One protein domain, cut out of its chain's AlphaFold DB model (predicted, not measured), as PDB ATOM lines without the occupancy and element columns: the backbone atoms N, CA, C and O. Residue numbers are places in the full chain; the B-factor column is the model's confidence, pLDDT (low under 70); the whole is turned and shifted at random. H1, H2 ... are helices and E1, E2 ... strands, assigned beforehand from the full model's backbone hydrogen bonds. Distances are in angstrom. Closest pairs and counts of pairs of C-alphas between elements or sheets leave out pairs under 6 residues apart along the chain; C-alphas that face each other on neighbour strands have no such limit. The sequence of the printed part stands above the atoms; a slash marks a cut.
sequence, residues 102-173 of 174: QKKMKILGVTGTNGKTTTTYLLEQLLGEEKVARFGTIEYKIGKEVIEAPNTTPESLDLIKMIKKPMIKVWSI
ATOM      1  N   GLN A 102     -14.269  47.282 -11.823       87.56
ATOM      2  CA  GLN A 102     -13.968  45.971 -12.399       87.56
ATOM      3  C   GLN A 102     -12.469  45.720 -12.630       87.56
ATOM      4  O   GLN A 102     -12.046  44.569 -12.626       87.56
ATOM      5  N   LYS A 103     -11.645  46.767 -12.803       88.25
ATOM      6  CA  LYS A 103     -10.181  46.623 -12.946       88.25
ATOM      7  C   LYS A 103      -9.489  46.329 -11.613       88.25
ATOM      8  O   LYS A 103      -8.317  45.973 -11.596       88.25
ATOM      9  N   LYS A 104     -10.201  46.496 -10.496       85.44
ATOM     10  CA  LYS A 104      -9.670  46.379  -9.131       85.44
ATOM     11  C   LYS A 104     -10.071  45.060  -8.461       85.44
ATOM     12  O   LYS A 104      -9.846  44.888  -7.267       85.44
ATOM     13  N   MET A 105     -10.662  44.130  -9.215       83.56
ATOM     14  CA  MET A 105     -11.084  42.817  -8.729       83.56
ATOM     15  C   MET A 105     -10.900  41.728  -9.792       83.56
ATOM     16  O   MET A 105     -10.755  42.014 -10.978       83.56
ATOM     17  N   LYS A 106     -10.931  40.461  -9.365       84.81
ATOM     18  CA  LYS A 106     -10.950  39.309 -10.276       84.81
ATOM     19  C   LYS A 106     -12.395  38.980 -10.650       84.81
ATOM     20  O   LYS A 106     -13.228  38.822  -9.762       84.81
ATOM     21  N   ILE A 107     -12.675  38.860 -11.946       86.81
ATOM     22  CA  ILE A 107     -14.004  38.523 -12.471       86.81
ATOM     23  C   ILE A 107     -13.963  37.123 -13.074       86.81
ATOM     24  O   ILE A 107     -13.110  36.825 -13.908       86.81
ATOM     25  N   LEU A 108     -14.902  36.275 -12.652       86.44
ATOM     26  CA  LEU A 108     -15.090  34.918 -13.157       86.44
ATOM     27  C   LEU A 108     -16.423  34.858 -13.907       86.44
ATOM     28  O   LEU A 108     -17.486  34.971 -13.302       86.44
ATOM     29  N   GLY A 109     -16.365  34.705 -15.230       85.31
ATOM     30  CA  GLY A 109     -17.550  34.520 -16.066       85.31
ATOM     31  C   GLY A 109     -17.881  33.040 -16.218       85.31
ATOM     32  O   GLY A 109     -17.062  32.282 -16.730       85.31
ATOM     33  N   VAL A 110     -19.082  32.630 -15.806       84.19
ATOM     34  CA  VAL A 110     -19.577  31.258 -16.000       84.19
ATOM     35  C   VAL A 110     -20.662  31.269 -17.073       84.19
ATOM     36  O   VAL A 110     -21.720  31.869 -16.895       84.19
ATOM     37  N   THR A 111     -20.405  30.591 -18.191       81.62
ATOM     38  CA  THR A 111     -21.328  30.467 -19.329       81.62
ATOM     39  C   THR A 111     -21.641  28.996 -19.625       81.62
ATOM     40  O   THR A 111     -20.944  28.105 -19.149       81.62
ATOM     41  N   GLY A 112     -22.707  28.734 -20.386       80.19
ATOM     42  CA  GLY A 112     -23.153  27.388 -20.768       80.19
ATOM     43  C   GLY A 112     -24.660  27.189 -20.619       80.19
ATOM     44  O   GLY A 112     -25.331  27.948 -19.924       80.19
ATOM     45  N   THR A 113     -25.225  26.173 -21.270       74.81
ATOM     46  CA  THR A 113     -26.680  25.923 -21.258       74.81
ATOM     47  C   THR A 113     -27.172  25.534 -19.861       74.81
ATOM     48  O   THR A 113     -28.126  26.124 -19.362       74.81
ATOM     49  N   ASN A 114     -26.435  24.659 -19.168       82.88
ATOM     50  CA  ASN A 114     -26.781  24.125 -17.846       82.88
ATOM     51  C   ASN A 114     -25.630  24.300 -16.844       82.88
ATOM     52  O   ASN A 114     -24.483  24.493 -17.232       82.88
ATOM     53  N   GLY A 115     -25.937  24.248 -15.544       83.50
ATOM     54  CA  GLY A 115     -24.927  24.209 -14.475       83.50
ATOM     55  C   GLY A 115     -24.281  25.547 -14.092       83.50
ATOM     56  O   GLY A 115     -23.495  25.574 -13.147       83.50
ATOM     57  N   LYS A 116     -24.631  26.662 -14.755       90.12
ATOM     58  CA  LYS A 116     -24.112  28.009 -14.431       90.12
ATOM     59  C   LYS A 116     -24.331  28.365 -12.959       90.12
ATOM     60  O   LYS A 116     -23.376  28.669 -12.258       90.12
ATOM     61  N   THR A 117     -25.576  28.262 -12.494       83.44
ATOM     62  CA  THR A 117     -25.959  28.580 -11.112       83.44
ATOM     63  C   THR A 117     -25.233  27.681 -10.120       83.44
ATOM     64  O   THR A 117     -24.560  28.172  -9.229       83.44
ATOM     65  N   THR A 118     -25.276  26.361 -10.301       87.81
ATOM     66  CA  THR A 118     -24.582  25.431  -9.398       87.81
ATOM     67  C   THR A 118     -23.084  25.731  -9.309       87.81
ATOM     68  O   THR A 118     -22.524  25.771  -8.218       87.81
ATOM     69  N   THR A 119     -22.442  26.020 -10.445       89.69
ATOM     70  CA  THR A 119     -21.011  26.349 -10.494       89.69
ATOM     71  C   THR A 119     -20.696  27.646  -9.750       89.69
ATOM     72  O   THR A 119     -19.715  27.694  -9.012       89.69
ATOM     73  N   THR A 120     -21.516  28.695  -9.892       88.44
ATOM     74  CA  THR A 120     -21.271  29.963  -9.184       88.44
ATOM     75  C   THR A 120     -21.440  29.830  -7.672       88.44
ATOM     76  O   THR A 120     -20.670  30.448  -6.940       88.44
ATOM     77  N   TYR A 121     -22.365  28.991  -7.195       88.25
ATOM     78  CA  TYR A 121     -22.503  28.682  -5.763       88.25
ATOM     79  C   TYR A 121     -21.292  27.912  -5.218       88.25
ATOM     80  O   TYR A 121     -20.763  28.267  -4.169       88.25
ATOM     81  N   LEU A 122     -20.802  26.900  -5.943       89.44
ATOM     82  CA  LEU A 122     -19.607  26.153  -5.529       89.44
ATOM     83  C   LEU A 122     -18.364  27.054  -5.463       89.44
ATOM     84  O   LEU A 122     -17.600  26.985  -4.503       89.44
ATOM     85  N   LEU A 123     -18.176  27.932  -6.455       86.69
ATOM     86  CA  LEU A 123     -17.082  28.907  -6.453       86.69
ATOM     87  C   LEU A 123     -17.174  29.878  -5.268       86.69
ATOM     88  O   LEU A 123     -16.156  30.164  -4.644       86.69
ATOM     89  N   GLU A 124     -18.373  30.364  -4.942       87.62
ATOM     90  CA  GLU A 124     -18.604  31.236  -3.783       87.62
ATOM     91  C   GLU A 124     -18.199  30.550  -2.469       87.62
ATOM     92  O   GLU A 124     -17.461  31.139  -1.678       87.62
ATOM     93  N   GLN A 125     -18.601  29.292  -2.264       87.31
ATOM     94  CA  GLN A 125     -18.238  28.539  -1.060       87.31
ATOM     95  C   GLN A 125     -16.728  28.294  -0.950       87.31
ATOM     96  O   GLN A 125     -16.162  28.421   0.134       87.31
ATOM     97  N   LEU A 126     -16.058  27.988  -2.067       88.62
ATOM     98  CA  LEU A 126     -14.611  27.754  -2.091       88.62
ATOM     99  C   LEU A 126     -13.793  29.030  -1.844       88.62
ATOM    100  O   LEU A 126     -12.730  28.973  -1.229       88.62
ATOM    101  N   LEU A 127     -14.263  30.174  -2.344       85.19
ATOM    102  CA  LEU A 127     -13.561  31.460  -2.249       85.19
ATOM    103  C   LEU A 127     -13.895  32.245  -0.968       85.19
ATOM    104  O   LEU A 127     -13.162  33.172  -0.609       85.19
ATOM    105  N   GLY A 128     -14.959  31.854  -0.266       83.12
ATOM    106  CA  GLY A 128     -15.427  32.467   0.972       83.12
ATOM    107  C   GLY A 128     -16.484  33.543   0.725       83.12
ATOM    108  O   GLY A 128     -16.221  34.567   0.093       83.12
ATOM    109  N   GLU A 129     -17.672  33.334   1.296       75.44
ATOM    110  CA  GLU A 129     -18.888  34.108   1.000       75.44
ATOM    111  C   GLU A 129     -18.750  35.615   1.257       75.44
ATOM    112  O   GLU A 129     -19.263  36.425   0.494       75.44
ATOM    113  N   GLU A 130     -18.001  36.016   2.286       75.44
ATOM    114  CA  GLU A 130     -17.800  37.430   2.642       75.44
ATOM    115  C   GLU A 130     -16.994  38.223   1.604       75.44
ATOM    116  O   GLU A 130     -17.088  39.449   1.547       75.44
ATOM    117  N   LYS A 131     -16.157  37.539   0.816       73.06
ATOM    118  CA  LYS A 131     -15.167  38.165  -0.078       73.06
ATOM    119  C   LYS A 131     -15.608  38.185  -1.538       73.06
ATOM    120  O   LYS A 131     -14.885  38.714  -2.383       73.06
ATOM    121  N   VAL A 132     -16.765  37.604  -1.843       82.44
ATOM    122  CA  VAL A 132     -17.253  37.399  -3.207       82.44
ATOM    123  C   VAL A 132     -18.547  38.179  -3.429       82.44
ATOM    124  O   VAL A 132     -19.363  38.363  -2.528       82.44
ATOM    125  N   ALA A 133     -18.719  38.654  -4.661       84.69
ATOM    126  CA  ALA A 133     -20.011  39.075  -5.174       84.69
ATOM    127  C   ALA A 133     -20.444  38.081  -6.257       84.69
ATOM    128  O   ALA A 133     -19.713  37.862  -7.226       84.69
ATOM    129  N   ARG A 134     -21.616  37.470  -6.085       87.12
ATOM    130  CA  ARG A 134     -22.215  36.519  -7.021       87.12
ATOM    131  C   ARG A 134     -23.440  37.149  -7.664       87.12
ATOM    132  O   ARG A 134     -24.353  37.591  -6.977       87.12
ATOM    133  N   PHE A 135     -23.483  37.130  -8.989       85.44
ATOM    134  CA  PHE A 135     -24.630  37.583  -9.772       85.44
ATOM    135  C   PHE A 135     -25.203  36.387 -10.532       85.44
ATOM    136  O   PHE A 135     -24.458  35.682 -11.215       85.44
ATOM    137  N   GLY A 136     -26.501  36.118 -10.400       78.12
ATOM    138  CA  GLY A 136     -27.138  34.997 -11.082       78.12
ATOM    139  C   GLY A 136     -28.655  35.120 -11.147       78.12
ATOM    140  O   GLY A 136     -29.228  36.133 -10.771       78.12
ATOM    141  N   THR A 137     -29.298  34.060 -11.640       71.31
ATOM    142  CA  THR A 137     -30.743  34.020 -11.916       71.31
ATOM    143  C   THR A 137     -31.619  34.163 -10.674       71.31
ATOM    144  O   THR A 137     -32.700  34.725 -10.770       71.31
ATOM    145  N   ILE A 138     -31.186  33.616  -9.536       78.06
ATOM    146  CA  ILE A 138     -32.001  33.565  -8.313       78.06
ATOM    147  C   ILE A 138     -31.875  34.877  -7.535       78.06
ATOM    148  O   ILE A 138     -32.860  35.462  -7.105       78.06
ATOM    149  N   GLU A 139     -30.641  35.335  -7.359       82.06
ATOM    150  CA  GLU A 139     -30.308  36.473  -6.514       82.06
ATOM    151  C   GLU A 139     -28.954  37.047  -6.926       82.06
ATOM    152  O   GLU A 139     -28.111  36.369  -7.535       82.06
ATOM    153  N   TYR A 140     -28.728  38.291  -6.523       85.25
ATOM    154  CA  TYR A 140     -27.398  38.865  -6.439       85.25
ATOM    155  C   TYR A 140     -26.973  38.874  -4.974       85.25
ATOM    156  O   TYR A 140     -27.702  39.363  -4.115       85.25
ATOM    157  N   LYS A 141     -25.784  38.355  -4.683       84.81
ATOM    158  CA  LYS A 141     -25.216  38.323  -3.336       84.81
ATOM    159  C   LYS A 141     -23.910  39.105  -3.321       84.81
ATOM    160  O   LYS A 141     -23.057  38.896  -4.177       84.81
ATOM    161  N   ILE A 142     -23.760  40.035  -2.383       84.69
ATOM    162  CA  ILE A 142     -22.565  40.872  -2.211       84.69
ATOM    163  C   ILE A 142     -22.106  40.732  -0.757       84.69
ATOM    164  O   ILE A 142     -22.629  41.400   0.140       84.69
ATOM    165  N   GLY A 143     -21.142  39.845  -0.502       82.06
ATOM    166  CA  GLY A 143     -20.847  39.412   0.865       82.06
ATOM    167  C   GLY A 143     -22.083  38.747   1.488       82.06
ATOM    168  O   GLY A 143     -22.640  37.808   0.927       82.06
ATOM    169  N   LYS A 144     -22.574  39.279   2.615       81.69
ATOM    170  CA  LYS A 144     -23.835  38.833   3.249       81.69
ATOM    171  C   LYS A 144     -25.107  39.469   2.681       81.69
ATOM    172  O   LYS A 144     -26.201  39.041   3.033       81.69
ATOM    173  N   GLU A 145     -24.992  40.529   1.882       84.31
ATOM    174  CA  GLU A 145     -26.155  41.260   1.364       84.31
ATOM    175  C   GLU A 145     -26.775  40.474   0.207       84.31
ATOM    176  O   GLU A 145     -26.101  40.235  -0.792       84.31
ATOM    177  N   VAL A 146     -28.044  40.088   0.346       84.31
ATOM    178  CA  VAL A 146     -28.820  39.418  -0.704       84.31
ATOM    179  C   VAL A 146     -29.788  40.420  -1.320       84.31
ATOM    180  O   VAL A 146     -30.509  41.123  -0.613       84.31
ATOM    181  N   ILE A 147     -29.779  40.493  -2.645       84.00
ATOM    182  CA  ILE A 147     -30.601  41.380  -3.460       84.00
ATOM    183  C   ILE A 147     -31.384  40.499  -4.431       84.00
ATOM    184  O   ILE A 147     -30.802  39.669  -5.132       84.00
ATOM    185  N   GLU A 148     -32.699  40.692  -4.490       81.44
ATOM    186  CA  GLU A 148     -33.548  40.008  -5.464       81.44
ATOM    187  C   GLU A 148     -33.096  40.350  -6.890       81.44
ATOM    188  O   GLU A 148     -32.837  41.514  -7.212       81.44
ATOM    189  N   ALA A 149     -32.957  39.331  -7.739       76.94
ATOM    190  CA  ALA A 149     -32.494  39.498  -9.107       76.94
ATOM    191  C   ALA A 149     -33.694  39.753 -10.038       76.94
ATOM    192  O   ALA A 149     -34.398  38.806 -10.385       76.94
ATOM    193  N   PRO A 150     -33.933  40.994 -10.512       75.31
ATOM    194  CA  PRO A 150     -35.015  41.249 -11.465       75.31
ATOM    195  C   PRO A 150     -34.748  40.610 -12.836       75.31
ATOM    196  O   PRO A 150     -35.671  40.436 -13.619       75.31
ATOM    197  N   ASN A 151     -33.485  40.285 -13.138       75.00
ATOM    198  CA  ASN A 151     -33.023  39.652 -14.370       75.00
ATOM    199  C   ASN A 151     -31.849  38.712 -14.043       75.00
ATOM    200  O   ASN A 151     -31.225  38.842 -13.000       75.00
ATOM    201  N   THR A 152     -31.475  37.797 -14.946       63.28
ATOM    202  CA  THR A 152     -30.275  36.948 -14.738       63.28
ATOM    203  C   THR A 152     -28.962  37.729 -14.848       63.28
ATOM    204  O   THR A 152     -27.942  37.328 -14.288       63.28
ATOM    205  N   THR A 153     -28.968  38.845 -15.577       70.88
ATOM    206  CA  THR A 153     -27.825  39.749 -15.709       70.88
ATOM    207  C   THR A 153     -28.325  41.181 -15.525       70.88
ATOM    208  O   THR A 153     -29.276  41.567 -16.211       70.88
ATOM    209  N   PRO A 154     -27.742  41.961 -14.596       75.31
ATOM    210  CA  PRO A 154     -28.113  43.358 -14.421       75.31
ATOM    211  C   PRO A 154     -27.794  44.182 -15.671       75.31
ATOM    212  O   PRO A 154     -26.909  43.831 -16.453       75.31
ATOM    213  N   GLU A 155     -28.461  45.326 -15.810       87.00
ATOM    214  CA  GLU A 155     -28.055  46.343 -16.779       87.00
ATOM    215  C   GLU A 155     -26.619  46.810 -16.482       87.00
ATOM    216  O   GLU A 155     -26.165  46.781 -15.332       87.00
ATOM    217  N   SER A 156     -25.887  47.263 -17.505       89.06
ATOM    218  CA  SER A 156     -24.445  47.541 -17.382       89.06
ATOM    219  C   SER A 156     -24.121  48.540 -16.263       89.06
ATOM    220  O   SER A 156     -23.137  48.375 -15.541       89.06
ATOM    221  N   LEU A 157     -24.973  49.556 -16.082       90.44
ATOM    222  CA  LEU A 157     -24.841  50.532 -14.999       90.44
ATOM    223  C   LEU A 157     -25.032  49.890 -13.618       90.44
ATOM    224  O   LEU A 157     -24.240  50.134 -12.707       90.44
ATOM    225  N   ASP A 158     -26.062  49.059 -13.467       89.56
ATOM    226  CA  ASP A 158     -26.377  48.397 -12.203       89.56
ATOM    227  C   ASP A 158     -25.251  47.445 -11.792       89.56
ATOM    228  O   ASP A 158     -24.820  47.463 -10.639       89.56
ATOM    229  N   LEU A 159     -24.699  46.688 -12.746       88.44
ATOM    230  CA  LEU A 159     -23.565  45.799 -12.504       88.44
ATOM    231  C   LEU A 159     -22.340  46.568 -11.984       88.44
ATOM    232  O   LEU A 159     -21.762  46.189 -10.965       88.44
ATOM    233  N   ILE A 160     -21.962  47.677 -12.633       90.75
ATOM    234  CA  ILE A 160     -20.818  48.500 -12.204       90.75
ATOM    235  C   ILE A 160     -21.054  49.104 -10.811       90.75
ATOM    236  O   ILE A 160     -20.153  49.078  -9.967       90.75
ATOM    237  N   LYS A 161     -22.270  49.587 -10.525       88.56
ATOM    238  CA  LYS A 161     -22.650  50.108  -9.200       88.56
ATOM    239  C   LYS A 161     -22.575  49.040  -8.116       88.56
ATOM    240  O   LYS A 161     -22.034  49.286  -7.037       88.56
ATOM    241  N   MET A 162     -23.090  47.848  -8.401       85.50
ATOM    242  CA  MET A 162     -23.051  46.719  -7.474       85.50
ATOM    243  C   MET A 162     -21.616  46.272  -7.204       85.50
ATOM    244  O   MET A 162     -21.264  46.062  -6.051       85.50
ATOM    245  N   ILE A 163     -20.764  46.214  -8.231       84.19
ATOM    246  CA  ILE A 163     -19.337  45.888  -8.102       84.19
ATOM    247  C   ILE A 163     -18.571  46.945  -7.283       84.19
ATOM    248  O   ILE A 163     -17.632  46.620  -6.553       84.19
ATOM    249  N   LYS A 164     -18.987  48.213  -7.332       81.75
ATOM    250  CA  LYS A 164     -18.377  49.279  -6.528       81.75
ATOM    251  C   LYS A 164     -18.661  49.142  -5.023       81.75
ATOM    252  O   LYS A 164     -17.804  49.512  -4.223       81.75
ATOM    253  N   LYS A 165     -19.816  48.602  -4.610       71.75
ATOM    254  CA  LYS A 165     -20.185  48.433  -3.185       71.75
ATOM    255  C   LYS A 165     -19.183  47.598  -2.357       71.75
ATOM    256  O   LYS A 165     -18.734  48.102  -1.326       71.75
ATOM    257  N   PRO A 166     -18.805  46.360  -2.742       60.44
ATOM    258  CA  PRO A 166     -17.894  45.534  -1.948       60.44
ATOM    259  C   PRO A 166     -16.496  46.149  -1.837       60.44
ATOM    260  O   PRO A 166     -15.841  45.971  -0.816       60.44
ATOM    261  N   MET A 167     -16.062  46.952  -2.816       56.69
ATOM    262  CA  MET A 167     -14.815  47.712  -2.698       56.69
ATOM    263  C   MET A 167     -14.816  48.689  -1.517       56.69
ATOM    264  O   MET A 167     -13.774  48.904  -0.917       56.69
ATOM    265  N   ILE A 168     -15.957  49.287  -1.171       53.81
ATOM    266  CA  ILE A 168     -16.028  50.202  -0.026       53.81
ATOM    267  C   ILE A 168     -15.912  49.403   1.282       53.81
ATOM    268  O   ILE A 168     -15.157  49.790   2.163       53.81
ATOM    269  N   LYS A 169     -16.574  48.240   1.382       41.41
ATOM    270  CA  LYS A 169     -16.534  47.392   2.588       41.41
ATOM    271  C   LYS A 169     -15.172  46.724   2.822       41.41
ATOM    272  O   LYS A 169     -14.735  46.660   3.963       41.41
ATOM    273  N   VAL A 170     -14.488  46.252   1.775       35.47
ATOM    274  CA  VAL A 170     -13.188  45.560   1.908       35.47
ATOM    275  C   VAL A 170     -12.067  46.510   2.349       35.47
ATOM    276  O   VAL A 170     -11.171  46.092   3.073       35.47
ATOM    277  N   TRP A 171     -12.129  47.789   1.968       28.67
ATOM    278  CA  TRP A 171     -11.122  48.792   2.338       28.67
ATOM    279  C   TRP A 171     -11.387  49.478   3.686       28.67
ATOM    280  O   TRP A 171     -10.507  50.168   4.182       28.67
ATOM    281  N   SER A 172     -12.563  49.291   4.296       25.59
ATOM    282  CA  SER A 172     -12.867  49.799   5.647       25.59
ATOM    283  C   SER A 172     -12.536  48.803   6.771       25.59
ATOM    284  O   SER A 172     -12.860  49.073   7.923       25.59
ATOM    285  N   ILE A 173     -11.937  47.649   6.448       29.14
ATOM    286  CA  ILE A 173     -11.558  46.589   7.408       29.14
ATOM    287  C   ILE A 173     -10.020  46.389   7.444       29.14
ATOM    288  O   ILE A 173      -9.519  45.436   8.037       29.14
TER     289      ILE A 173
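AT A GLANCE: This is residues 102 to 173 of the 174 residues of an uncharacterized protein of Fusobacterium necrophorum subsp. funduliforme 1_1_36S (UniProt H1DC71). Edge strand E1 of a small three-stranded sheet sits between two helices, H1 and H2; residues 102 to 115 run past E1 on the side away from E2. The 72 printed residues include H1, E1, E2, E3, H2 in chain order, class mixed. The antiparallel sheet E1 E2 E3 is a meander, strands joined in sequence. It is compact, radius of gyration of the C-alphas 12.0 A, spanning 38 by 28 by 23 A.

HOW THE PARTS SIT: E1 (133 to 135) and E2 (139 to 142) form a hairpin, N 134 to O 141 2.8 A. E2 and E3 (145 to 148) form another, N 140 to O 147 2.9 A. H1 (116 to 127) only grazes the sheet; the closest C-alphas of H1 and E1 are Thr 120 and Arg 134, 7.0 A. H2 (156 to 171) only grazes it; those of H2 and E2 are Pro 166 and Ile 142, 6.6 A. H1 and H2 are apart. O i to N i+4 pairs are within hydrogen-bond range throughout H1, 8 of 12 in H2.

IN THESE COORDINATES: H2 measures 23.8 A, H1 16.5 A. C-alpha 116 is at (-24.112, 28.009, -14.431), C-alpha 171 at (-11.122, 48.792, 2.338).

THE WHOLE: The farthest C-alphas, Thr 113 and Ser 172, are 38.5 A apart. The printed part has no cut. The model's pLDDT is under 70 at residues 152 and 166 to 173.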